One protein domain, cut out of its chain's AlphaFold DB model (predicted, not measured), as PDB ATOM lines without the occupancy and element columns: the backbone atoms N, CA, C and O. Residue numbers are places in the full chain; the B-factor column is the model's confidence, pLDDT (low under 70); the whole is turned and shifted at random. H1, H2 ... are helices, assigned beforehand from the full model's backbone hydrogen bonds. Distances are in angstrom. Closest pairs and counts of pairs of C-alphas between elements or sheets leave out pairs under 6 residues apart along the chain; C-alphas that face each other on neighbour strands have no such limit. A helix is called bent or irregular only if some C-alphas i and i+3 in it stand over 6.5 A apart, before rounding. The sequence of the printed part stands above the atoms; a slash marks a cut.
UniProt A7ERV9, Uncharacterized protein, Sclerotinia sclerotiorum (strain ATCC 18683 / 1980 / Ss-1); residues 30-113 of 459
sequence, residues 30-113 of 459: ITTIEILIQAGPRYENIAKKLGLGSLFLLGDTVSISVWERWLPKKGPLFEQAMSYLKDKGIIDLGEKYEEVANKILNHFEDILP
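Overview. This is residues 30 to 113 of the 459 residues of an uncharacterized protein of Sclerotinia sclerotiorum (strain ATCC 18683 / 1980 / Ss-1) (UniProt A7ERV9). H1 and H5 make an open V, meeting where H1 ends and H5 begins; H3 and H4 pack on H1, and residues 106 to 113 stick out. The printed part, 84 residues with five named helices, H1 to H5 in order, is all helix. It is compact, with a radius of gyration of the C-alphas of 13.2 A and spans of 38 by 31 by 21 A.

Along the chain. Find C-alpha 30 at (32.495, 4.924, 91.596), where H1, residues 30 to 50, begins. By its hydrogen bonds assigned as one helix, it is bent, C-alphas 38 and 41 being 6.7 A apart: H1a ends at 38, H1b begins at 41. Next find H2, 55 to 61, H3, 64 to 70, and H4, 76 to 87. Irregular H5, residues 90 to 111, with C-alphas 96 and 99 7.4 A apart, runs 29.9 A from first to last C-alpha and ends with C-alpha 111 at (11.995, 10.669, 87.019).

Arrangement. H1b touches H3, closest C-alphas Arg 42 and Glu 68, 6.7 A. Residues 82 to 86 alone of H4 touch H1b. Residues 90 to 97 alone of H5 touch H2. Every O i to N i+4 pair is within hydrogen-bond range in H1a, H1b, H3 and H4; H5 has 14 of 18, H2 1 of 3, beside 2 of 4 O i to N i+3 pairs.

Size, cuts and confidence. The printed part has no cut; pLDDT is under 70 at residues 58 to 66 and 113.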
ATOM      1  N   ILE A  30      32.939   6.162  90.937       75.50
ATOM      2  CA  ILE A  30      32.495   4.924  91.596       75.50
ATOM      3  C   ILE A  30      32.588   5.078  93.117       75.50
ATOM      4  O   ILE A  30      31.602   4.843  93.812       75.50
ATOM      5  N   THR A  31      33.719   5.571  93.623       75.38
ATOM      6  CA  THR A  31      33.947   5.775  95.062       75.38
ATOM      7  C   THR A  31      32.938   6.754  95.663       75.38
ATOM      8  O   THR A  31      32.366   6.508  96.727       75.38
ATOM      9  N   THR A  32      32.665   7.860  94.969       72.31
ATOM     10  CA  THR A  32      31.687   8.859  95.423       72.31
ATOM     11  C   THR A  32      30.274   8.275  95.471       72.31
ATOM     12  O   THR A  32      29.552   8.453  96.455       72.31
ATOM     13  N   ILE A  33      29.885   7.527  94.435       72.19
ATOM     14  CA  ILE A  33      28.592   6.839  94.379       72.19
ATOM     15  C   ILE A  33      28.479   5.811  95.512       72.19
ATOM     16  O   ILE A  33      27.445   5.747  96.174       72.19
ATOM     17  N   GLU A  34      29.533   5.044  95.788       75.25
ATOM     18  CA  GLU A  34      29.558   4.069  96.882       75.25
ATOM     19  C   GLU A  34      29.362   4.724  98.252       75.25
ATOM     20  O   GLU A  34      28.561   4.233  99.053       75.25
ATOM     21  N   ILE A  35      30.024   5.854  98.519       73.31
ATOM     22  CA  ILE A  35      29.860   6.602  99.775       73.31
ATOM     23  C   ILE A  35      28.406   7.060  99.942       73.31
ATOM     24  O   ILE A  35      27.812   6.835 101.002       73.31
ATOM     25  N   LEU A  36      27.802   7.629  98.894       75.31
ATOM     26  CA  LEU A  36      26.409   8.086  98.924       75.31
ATOM     27  C   LEU A  36      25.424   6.922  99.111       75.31
ATOM     28  O   LEU A  36      24.487   7.020  99.908       75.31
ATOM     29  N   ILE A  37      25.664   5.784  98.449       76.19
ATOM     30  CA  ILE A  37      24.875   4.559  98.639       76.19
ATOM     31  C   ILE A  37      24.979   4.075 100.091       76.19
ATOM     32  O   ILE A  37      23.973   3.697 100.692       76.19
ATOM     33  N   GLN A  38      26.171   4.114 100.690       75.81
ATOM     34  CA  GLN A  38      26.370   3.695 102.078       75.81
ATOM     35  C   GLN A  38      25.748   4.657 103.096       75.81
ATOM     36  O   GLN A  38      25.331   4.215 104.176       75.81
ATOM     37  N   ALA A  39      25.669   5.948 102.773       78.12
ATOM     38  CA  ALA A  39      25.022   6.966 103.594       78.12
ATOM     39  C   ALA A  39      23.486   6.869 103.554       78.12
ATOM     40  O   ALA A  39      22.840   7.072 104.583       78.12
ATOM     41  N   GLY A  40      22.900   6.480 102.416       83.50
ATOM     42  CA  GLY A  40      21.447   6.394 102.201       83.50
ATOM     43  C   GLY A  40      20.646   5.732 103.338       83.50
ATOM     44  O   GLY A  40      19.731   6.362 103.870       83.50
ATOM     45  N   PRO A  41      21.005   4.520 103.805       83.00
ATOM     46  CA  PRO A  41      20.310   3.865 104.916       83.00
ATOM     47  C   PRO A  41      20.322   4.655 106.233       83.00
ATOM     48  O   PRO A  41      19.431   4.486 107.062       83.00
ATOM     49  N   ARG A  42      21.331   5.506 106.461       84.50
ATOM     50  CA  ARG A  42      21.395   6.356 107.660       84.50
ATOM     51  C   ARG A  42      20.403   7.502 107.551       84.50
ATOM     52  O   ARG A  42      19.634   7.700 108.486       84.50
ATOM     53  N   TYR A  43      20.347   8.169 106.400       86.25
ATOM     54  CA  TYR A  43      19.326   9.181 106.122       86.25
ATOM     55  C   TYR A  43      17.912   8.619 106.253       86.25
ATOM     56  O   TYR A  43      17.065   9.230 106.901       86.25
ATOM     57  N   GLU A  44      17.678   7.416 105.729       86.12
ATOM     58  CA  GLU A  44      16.390   6.738 105.858       86.12
ATOM     59  C   GLU A  44      16.025   6.478 107.330       86.12
ATOM     60  O   GLU A  44      14.900   6.739 107.757       86.12
ATOM     61  N   ASN A  45      16.969   5.985 108.134       86.31
ATOM     62  CA  ASN A  45      16.708   5.675 109.537       86.31
ATOM     63  C   ASN A  45      16.500   6.929 110.390       86.31
ATOM     64  O   ASN A  45      15.655   6.911 111.286       86.31
ATOM     65  N   ILE A  46      17.222   8.014 110.105       87.12
ATOM     66  CA  ILE A  46      17.016   9.300 110.779       87.12
ATOM     67  C   ILE A  46      15.639   9.864 110.417       87.12
ATOM     68  O   ILE A  46      14.860  10.192 111.312       87.12
ATOM     69  N   ALA A  47      15.285   9.876 109.130       89.12
ATOM     70  CA  ALA A  47      13.974  10.332 108.675       89.12
ATOM     71  C   ALA A  47      12.823   9.527 109.293       89.12
ATOM     72  O   ALA A  47      11.810  10.100 109.685       89.12
ATOM     73  N   LYS A  48      12.982   8.207 109.471       90.31
ATOM     74  CA  LYS A  48      11.990   7.370 110.172       90.31
ATOM     75  C   LYS A  48      11.754   7.793 111.623       90.31
ATOM     76  O   LYS A  48      10.680   7.526 112.158       90.31
ATOM     77  N   LYS A  49      12.750   8.386 112.282       89.31
ATOM     78  CA  LYS A  49      12.685   8.774 113.698       89.31
ATOM     79  C   LYS A  49      12.278  10.230 113.895       89.31
ATOM     80  O   LYS A  49      11.597  10.519 114.876       89.31
ATOM     81  N   LEU A  50      12.689  11.114 112.987       88.38
ATOM     82  CA  LEU A  50      12.574  12.565 113.148       88.38
ATOM     83  C   LEU A  50      11.725  13.259 112.063       88.38
ATOM     84  O   LEU A  50      11.448  14.446 112.196       88.38
ATOM     85  N   GLY A  51      11.293  12.545 111.020       88.62
ATOM     86  CA  GLY A  51      10.597  13.104 109.852       88.62
ATOM     87  C   GLY A  51      11.557  13.480 108.720       88.62
ATOM     88  O   GLY A  51      12.749  13.688 108.950       88.62
ATOM     89  N   LEU A  52      11.071  13.559 107.479       86.88
ATOM     90  CA  LEU A  52      11.923  13.860 106.320       86.88
ATOM     91  C   LEU A  52      12.420  15.306 106.332       86.88
ATOM     92  O   LEU A  52      13.563  15.571 105.965       86.88
ATOM     93  N   GLY A  53      11.583  16.235 106.790       83.75
ATOM     94  CA  GLY A  53      11.925  17.646 106.905       83.75
ATOM     95  C   GLY A  53      13.062  17.907 107.895       83.75
ATOM     96  O   GLY A  53      13.809  18.867 107.728       83.75
ATOM     97  N   SER A  54      13.276  17.009 108.865       83.94
ATOM     98  CA  SER A  54      14.415  17.100 109.785       83.94
ATOM     99  C   SER A  54      15.768  16.985 109.079       83.94
ATOM    100  O   SER A  54      16.735  17.588 109.535       83.94
ATOM    101  N   LEU A  55      15.845  16.283 107.937       84.81
ATOM    102  CA  LEU A  55      17.100  16.088 107.204       84.81
ATOM    103  C   LEU A  55      17.694  17.405 106.685       84.81
ATOM    104  O   LEU A  55      18.912  17.509 106.564       84.81
ATOM    105  N   PHE A  56      16.855  18.416 106.439       79.81
ATOM    106  CA  PHE A  56      17.294  19.756 106.031       79.81
ATOM    107  C   PHE A  56      18.013  20.509 107.149       79.81
ATOM    108  O   PHE A  56      18.795  21.406 106.869       79.81
ATOM    109  N   LEU A  57      17.756  20.146 108.405       76.88
ATOM    110  CA  LEU A  57      18.305  20.827 109.576       76.88
ATOM    111  C   LEU A  57      19.598  20.184 110.067       76.88
ATOM    112  O   LEU A  57      20.376  20.827 110.769       76.88
ATOM    113  N   LEU A  58      19.820  18.917 109.707       69.38
ATOM    114  CA  LEU A  58      21.013  18.183 110.101       69.38
ATOM    115  C   LEU A  58      22.246  18.852 109.492       69.38
ATOM    116  O   LEU A  58      23.125  19.243 110.244       69.38
ATOM    117  N   GLY A  59      22.274  19.108 108.180       56.44
ATOM    118  CA  GLY A  59      23.430  19.718 107.499       56.44
ATOM    119  C   GLY A  59      23.949  21.028 108.112       56.44
ATOM    120  O   GLY A  59      25.146  21.292 108.025       56.44
ATOM    121  N   ASP A  60      23.073  21.785 108.778       51.50
ATOM    122  CA  ASP A  60      23.395  23.083 109.376       51.50
ATOM    123  C   ASP A  60      23.866  22.984 110.834       51.50
ATOM    124  O   ASP A  60      24.674  23.798 111.275       51.50
ATOM    125  N   THR A  61      23.358  22.015 111.610       50.50
ATOM    126  CA  THR A  61      23.618  21.943 113.066       50.50
ATOM    127  C   THR A  61      24.678  20.931 113.468       50.50
ATOM    128  O   THR A  61      25.278  21.069 114.533       50.50
ATOM    129  N   VAL A  62      24.929  19.907 112.657       54.88
ATOM    130  CA  VAL A  62      25.966  18.908 112.929       54.88
ATOM    131  C   VAL A  62      26.631  18.535 111.583       54.88
ATOM    132  O   VAL A  62      26.081  18.735 110.506       54.88
ATOM    133  N   SER A  63      27.884  18.086 111.599       63.25
ATOM    134  CA  SER A  63      28.633  17.852 110.354       63.25
ATOM    135  C   SER A  63      28.104  16.643 109.570       63.25
ATOM    136  O   SER A  63      27.870  15.582 110.149       63.25
ATOM    137  N   ILE A  64      28.059  16.752 108.237       66.88
ATOM    138  CA  ILE A  64      27.688  15.671 107.300       66.88
ATOM    139  C   ILE A  64      28.454  14.370 107.587       66.88
ATOM    140  O   ILE A  64      27.880  13.281 107.622       66.88
ATOM    141  N   SER A  65      29.749  14.477 107.897       67.19
ATOM    142  CA  SER A  65      30.580  13.314 108.223       67.19
ATOM    143  C   SER A  65      30.080  12.539 109.450       67.19
ATOM    144  O   SER A  65      30.294  11.327 109.534       67.19
ATOM    145  N   VAL A  66      29.389  13.199 110.385       66.88
ATOM    146  CA  VAL A  66      28.886  12.600 111.625       66.88
ATOM    147  C   VAL A  66      27.776  11.599 111.329       66.88
ATOM    148  O   VAL A  66      27.910  10.454 111.748       66.88
ATOM    149  N   TRP A  67      26.733  11.937 110.567       73.31
ATOM    150  CA  TRP A  67      25.693  10.951 110.212       73.31
ATOM    151  C   TRP A  67      25.973  10.140 108.970       73.31
ATOM    152  O   TRP A  67      25.398   9.068 108.871       73.31
ATOM    153  N   GLU A  68      26.813  10.571 108.032       75.88
ATOM    154  CA  GLU A  68      27.094   9.737 106.858       75.88
ATOM    155  C   GLU A  68      28.104   8.627 107.167       75.88
ATOM    156  O   GLU A  68      28.015   7.531 106.605       75.88
ATOM    157  N   ARG A  69      29.030   8.867 108.110       71.12
ATOM    158  CA  ARG A  69      30.134   7.944 108.412       71.12
ATOM    159  C   ARG A  69      30.088   7.367 109.824       71.12
ATOM    160  O   ARG A  69      30.174   6.146 109.969       71.12
ATOM    161  N   TRP A  70      29.946   8.212 110.843       71.56
ATOM    162  CA  TRP A  70      30.172   7.821 112.244       71.56
ATOM    163  C   TRP A  70      28.926   7.326 112.972       71.56
ATOM    164  O   TRP A  70      29.023   6.433 113.810       71.56
ATOM    165  N   LEU A  71      27.756   7.867 112.641       78.81
ATOM    166  CA  LEU A  71      26.505   7.463 113.256       78.81
ATOM    167  C   LEU A  71      26.213   6.008 112.866       78.81
ATOM    168  O   LEU A  71      26.140   5.680 111.670       78.81
ATOM    169  N   PRO A  72      26.033   5.109 113.845       78.00
ATOM    170  CA  PRO A  72      25.602   3.758 113.549       78.00
ATOM    171  C   PRO A  72      24.250   3.782 112.841       78.00
ATOM    172  O   PRO A  72      23.371   4.563 113.186       78.00
ATOM    173  N   LYS A  73      24.041   2.870 111.887       80.81
ATOM    174  CA  LYS A  73      22.751   2.743 111.189       80.81
ATOM    175  C   LYS A  73      21.595   2.422 112.162       80.81
ATOM    176  O   LYS A  73      20.446   2.668 111.823       80.81
ATOM    177  N   LYS A  74      21.885   1.822 113.323       83.88
ATOM    178  CA  LYS A  74      20.931   1.400 114.366       83.88
ATOM    179  C   LYS A  74      21.660   1.116 115.686       83.88
ATOM    180  O   LYS A  74      22.883   0.993 115.692       83.88
ATOM    181  N   GLY A  75      20.907   0.912 116.766       81.44
ATOM    182  CA  GLY A  75      21.427   0.485 118.072       81.44
ATOM    183  C   GLY A  75      21.364   1.582 119.139       81.44
ATOM    184  O   GLY A  75      20.899   2.682 118.846       81.44
ATOM    185  N   PRO A  76      21.829   1.307 120.370       77.12
ATOM    186  CA  PRO A  76      21.649   2.210 121.511       77.12
ATOM    187  C   PRO A  76      22.193   3.621 121.269       77.12
ATOM    188  O   PRO A  76      21.520   4.601 121.569       77.12
ATOM    189  N   LEU A  77      23.366   3.721 120.636       73.81
ATOM    190  CA  LEU A  77      23.993   5.002 120.304       73.81
ATOM    191  C   LEU A  77      23.178   5.800 119.273       73.81
ATOM    192  O   LEU A  77      23.059   7.017 119.385       73.81
ATOM    193  N   PHE A  78      22.587   5.115 118.290       85.75
ATOM    194  CA  PHE A  78      21.694   5.745 117.318       85.75
ATOM    195  C   PHE A  78      20.422   6.259 118.002       85.75
ATOM    196  O   PHE A  78      20.045   7.408 117.809       85.75
ATOM    197  N   GLU A  79      19.789   5.441 118.843       87.75
ATOM    198  CA  GLU A  79      18.567   5.829 119.558       87.75
ATOM    199  C   GLU A  79      18.807   6.998 120.519       87.75
ATOM    200  O   GLU A  79      17.984   7.910 120.592       87.75
ATOM    201  N   GLN A  80      19.954   7.025 121.200       79.75
ATOM    202  CA  GLN A  80      20.324   8.133 122.074       79.75
ATOM    203  C   GLN A  80      20.523   9.435 121.294       79.75
ATOM    204  O   GLN A  80      20.016  10.476 121.708       79.75
ATOM    205  N   ALA A  81      21.189   9.378 120.135       81.69
ATOM    206  CA  ALA A  81      21.332  10.537 119.259       81.69
ATOM    207  C   ALA A  81      19.968  11.042 118.751       81.69
ATOM    208  O   ALA A  81      19.714  12.244 118.759       81.69
ATOM    209  N   MET A  82      19.062  10.138 118.360       90.19
ATOM    210  CA  MET A  82      17.713  10.517 117.919       90.19
ATOM    211  C   MET A  82      16.883  11.125 119.054       90.19
ATOM    212  O   MET A  82      16.179  12.106 118.826       90.19
ATOM    213  N   SER A  83      16.981  10.581 120.272       87.69
ATOM    214  CA  SER A  83      16.302  11.142 121.446       87.69
ATOM    215  C   SER A  83      16.783  12.559 121.727       87.69
ATOM    216  O   SER A  83      15.968  13.459 121.871       87.69
ATOM    217  N   TYR A  84      18.097  12.780 121.709       82.81
ATOM    218  CA  TYR A  84      18.652  14.107 121.935       82.81
ATOM    219  C   TYR A  84      18.189  15.129 120.887       82.81
ATOM    220  O   TYR A  84      17.778  16.234 121.235       82.81
ATOM    221  N   LEU A  85      18.214  14.769 119.600       83.12
ATOM    222  CA  LEU A  85      17.750  15.667 118.537       83.12
ATOM    223  C   LEU A  85      16.257  15.978 118.677       83.12
ATOM    224  O   LEU A  85      15.830  17.112 118.459       83.12
ATOM    225  N   LYS A  86      15.464  14.989 119.093       87.56
ATOM    226  CA  LYS A  86      14.052  15.191 119.406       87.56
ATOM    227  C   LYS A  86      13.865  16.164 120.572       87.56
ATOM    228  O   LYS A  86      13.050  17.074 120.452       87.56
ATOM    229  N   ASP A  87      14.646  16.022 121.640       86.00
ATOM    230  CA  ASP A  87      14.593  16.906 122.813       86.00
ATOM    231  C   ASP A  87      15.019  18.345 122.475       86.00
ATOM    232  O   ASP A  87      14.525  19.301 123.070       86.00
ATOM    233  N   LYS A  88      15.873  18.524 121.459       81.75
ATOM    234  CA  LYS A  88      16.225  19.837 120.893       81.75
ATOM    235  C   LYS A  88      15.171  20.415 119.936       81.75
ATOM    236  O   LYS A  88      15.400  21.472 119.354       81.75
ATOM    237  N   GLY A  89      14.017  19.764 119.777       84.38
ATOM    238  CA  GLY A  89      12.899  20.276 118.978       84.38
ATOM    239  C   GLY A  89      13.096  20.154 117.464       84.38
ATOM    240  O   GLY A  89      12.420  20.841 116.699       84.38
ATOM    241  N   ILE A  90      14.003  19.280 117.009       84.50
ATOM    242  CA  ILE A  90      14.291  19.098 115.575       84.50
ATOM    243  C   ILE A  90      13.068  18.599 114.798       84.50
ATOM    244  O   ILE A  90      12.909  18.956 113.635       84.50
ATOM    245  N   ILE A  91      12.187  17.820 115.430       87.25
ATOM    246  CA  ILE A  91      10.949  17.351 114.789       87.25
ATOM    247  C   ILE A  91      10.043  18.542 114.456       87.25
ATOM    248  O   ILE A  91       9.641  18.707 113.307       87.25
ATOM    249  N   ASP A  92       9.789  19.410 115.437       87.69
ATOM    250  CA  ASP A  92       8.890  20.559 115.279       87.69
ATOM    251  C   ASP A  92       9.456  21.588 114.290       87.69
ATOM    252  O   ASP A  92       8.727  22.213 113.515       87.69
ATOM    253  N   LEU A  93      10.781  21.770 114.284       83.44
ATOM    254  CA  LEU A  93      11.437  22.642 113.316       83.44
ATOM    255  C   LEU A  93      11.427  22.023 111.908       83.44
ATOM    256  O   LEU A  93      11.225  22.741 110.927       83.44
ATOM    257  N   GLY A  94      11.612  20.703 111.824       85.31
ATOM    258  CA  GLY A  94      11.645  19.926 110.588       85.31
ATOM    259  C   GLY A  94      10.292  19.852 109.888       85.31
ATOM    260  O   GLY A  94      10.252  19.880 108.660       85.31
ATOM    261  N   GLU A  95       9.183  19.857 110.632       90.00
ATOM    262  CA  GLU A  95       7.818  19.800 110.081       90.00
ATOM    263  C   GLU A  95       7.566  20.885 109.015       90.00
ATOM    264  O   GLU A  95       6.915  20.638 107.999       90.00
ATOM    265  N   LYS A  96       8.176  22.067 109.174       89.75
ATOM    266  CA  LYS A  96       8.081  23.189 108.218       89.75
ATOM    267  C   LYS A  96       8.632  22.861 106.828       89.75
ATOM    268  O   LYS A  96       8.255  23.509 105.853       89.75
ATOM    269  N   TYR A  97       9.521  21.877 106.739       88.00
ATOM    270  CA  TYR A  97      10.185  21.453 105.508       88.00
ATOM    271  C   TYR A  97       9.633  20.129 104.969       88.00
ATOM    272  O   TYR A  97      10.006  19.719 103.872       88.00
ATOM    273  N   GLU A  98       8.714  19.477 105.685       89.25
ATOM    274  CA  GLU A  98       8.188  18.152 105.342       89.25
ATOM    275  C   GLU A  98       7.512  18.142 103.959       89.25
ATOM    276  O   GLU A  98       7.732  17.238 103.151       89.25
ATOM    277  N   GLU A  99       6.735  19.178 103.628       87.31
ATOM    278  CA  GLU A  99       6.077  19.285 102.319       87.31
ATOM    279  C   GLU A  99       7.098  19.427 101.177       87.31
ATOM    280  O   GLU A  99       6.941  18.830 100.108       87.31
ATOM    281  N   VAL A 100       8.165  20.198 101.400       87.38
ATOM    282  CA  VAL A 100       9.242  20.394 100.420       87.38
ATOM    283  C   VAL A 100      10.036  19.100 100.242       87.38
ATOM    284  O   VAL A 100      10.280  18.692  99.107       87.38
ATOM    285  N   ALA A 101      10.355  18.413 101.341       85.69
ATOM    286  CA  ALA A 101      11.039  17.125 101.333       85.69
ATOM    287  C   ALA A 101      10.271  16.083 100.503       85.69
ATOM    288  O   ALA A 101      10.831  15.447  99.609       85.69
ATOM    289  N   ASN A 102       8.961  15.976 100.734       86.12
ATOM    290  CA  ASN A 102       8.098  15.061  99.995       86.12
ATOM    291  C   ASN A 102       7.970  15.443  98.512       86.12
ATOM    292  O   ASN A 102       7.981  14.562  97.655       86.12
ATOM    293  N   LYS A 103       7.899  16.739  98.170       86.81
ATOM    294  CA  LYS A 103       7.903  17.186  96.762       86.81
ATOM    295  C   LYS A 103       9.182  16.776  96.036       86.81
ATOM    296  O   LYS A 103       9.104  16.326  94.895       86.81
ATOM    297  N   ILE A 104      10.331  16.908  96.695       83.00
ATOM    298  CA  ILE A 104      11.628  16.511  96.141       83.00
ATOM    299  C   ILE A 104      11.676  14.994  95.935       83.00
ATOM    300  O   ILE A 104      12.001  14.544  94.838       83.00
ATOM    301  N   LEU A 105      11.292  14.206  96.944       82.94
ATOM    302  CA  LEU A 105      11.261  12.747  96.825       82.94
ATOM    303  C   LEU A 105      10.325  12.276  95.712       82.94
ATOM    304  O   LEU A 105      10.743  11.479  94.879       82.94
ATOM    305  N   ASN A 106       9.107  12.816  95.637       84.12
ATOM    306  CA  ASN A 106       8.148  12.463  94.588       84.12
ATOM    307  C   ASN A 106       8.676  12.809  93.189       84.12
ATOM    308  O   ASN A 106       8.560  12.006  92.268       84.12
ATOM    309  N   HIS A 107       9.319  13.971  93.034       83.62
ATOM    310  CA  HIS A 107       9.937  14.367  91.770       83.62
ATOM    311  C   HIS A 107      11.011  13.370  91.317       83.62
ATOM    312  O   HIS A 107      11.034  12.961  90.154       83.62
ATOM    313  N   PHE A 108      11.878  12.934  92.234       77.50
ATOM    314  CA  PHE A 108      12.888  11.926  91.921       77.50
ATOM    315  C   PHE A 108      12.281  10.541  91.708       77.50
ATOM    316  O   PHE A 108      12.718   9.820  90.815       77.50
ATOM    317  N   GLU A 109      11.244  10.169  92.451       78.19
ATOM    318  CA  GLU A 109      10.514   8.925  92.227       78.19
ATOM    319  C   GLU A 109       9.870   8.848  90.835       78.19
ATOM    320  O   GLU A 109       9.846   7.762  90.244       78.19
ATOM    321  N   ASP A 110       9.380   9.972  90.314       77.50
ATOM    322  CA  ASP A 110       8.740  10.067  89.000       77.50
ATOM    323  C   ASP A 110       9.748  10.031  87.843       77.50
ATOM    324  O   ASP A 110       9.448   9.499  86.769       77.50
ATOM    325  N   ILE A 111      10.951  10.575  88.051       79.62
ATOM    326  CA  ILE A 111      11.995  10.669  87.019       79.62
ATOM    327  C   ILE A 111      12.899   9.434  87.007       79.62
ATOM    328  O   ILE A 111      13.394   9.035  85.949       79.62
ATOM    329  N   LEU A 112      13.120   8.800  88.161       73.06
ATOM    330  CA  LEU A 112      14.001   7.642  88.249       73.06
ATOM    331  C   LEU A 112      13.323   6.391  87.662       73.06
ATOM    332  O   LEU A 112      12.199   6.042  88.046       73.06
ATOM    333  N   PRO A 113      14.002   5.649  86.762       68.25
ATOM    334  CA  PRO A 113      13.476   4.403  86.221       68.25
ATOM    335  C   PRO A 113      13.070   3.453  87.351       68.25
ATOM    336  O   PRO A 113      13.847   3.212  88.272       68.25
TER     337      PRO A 113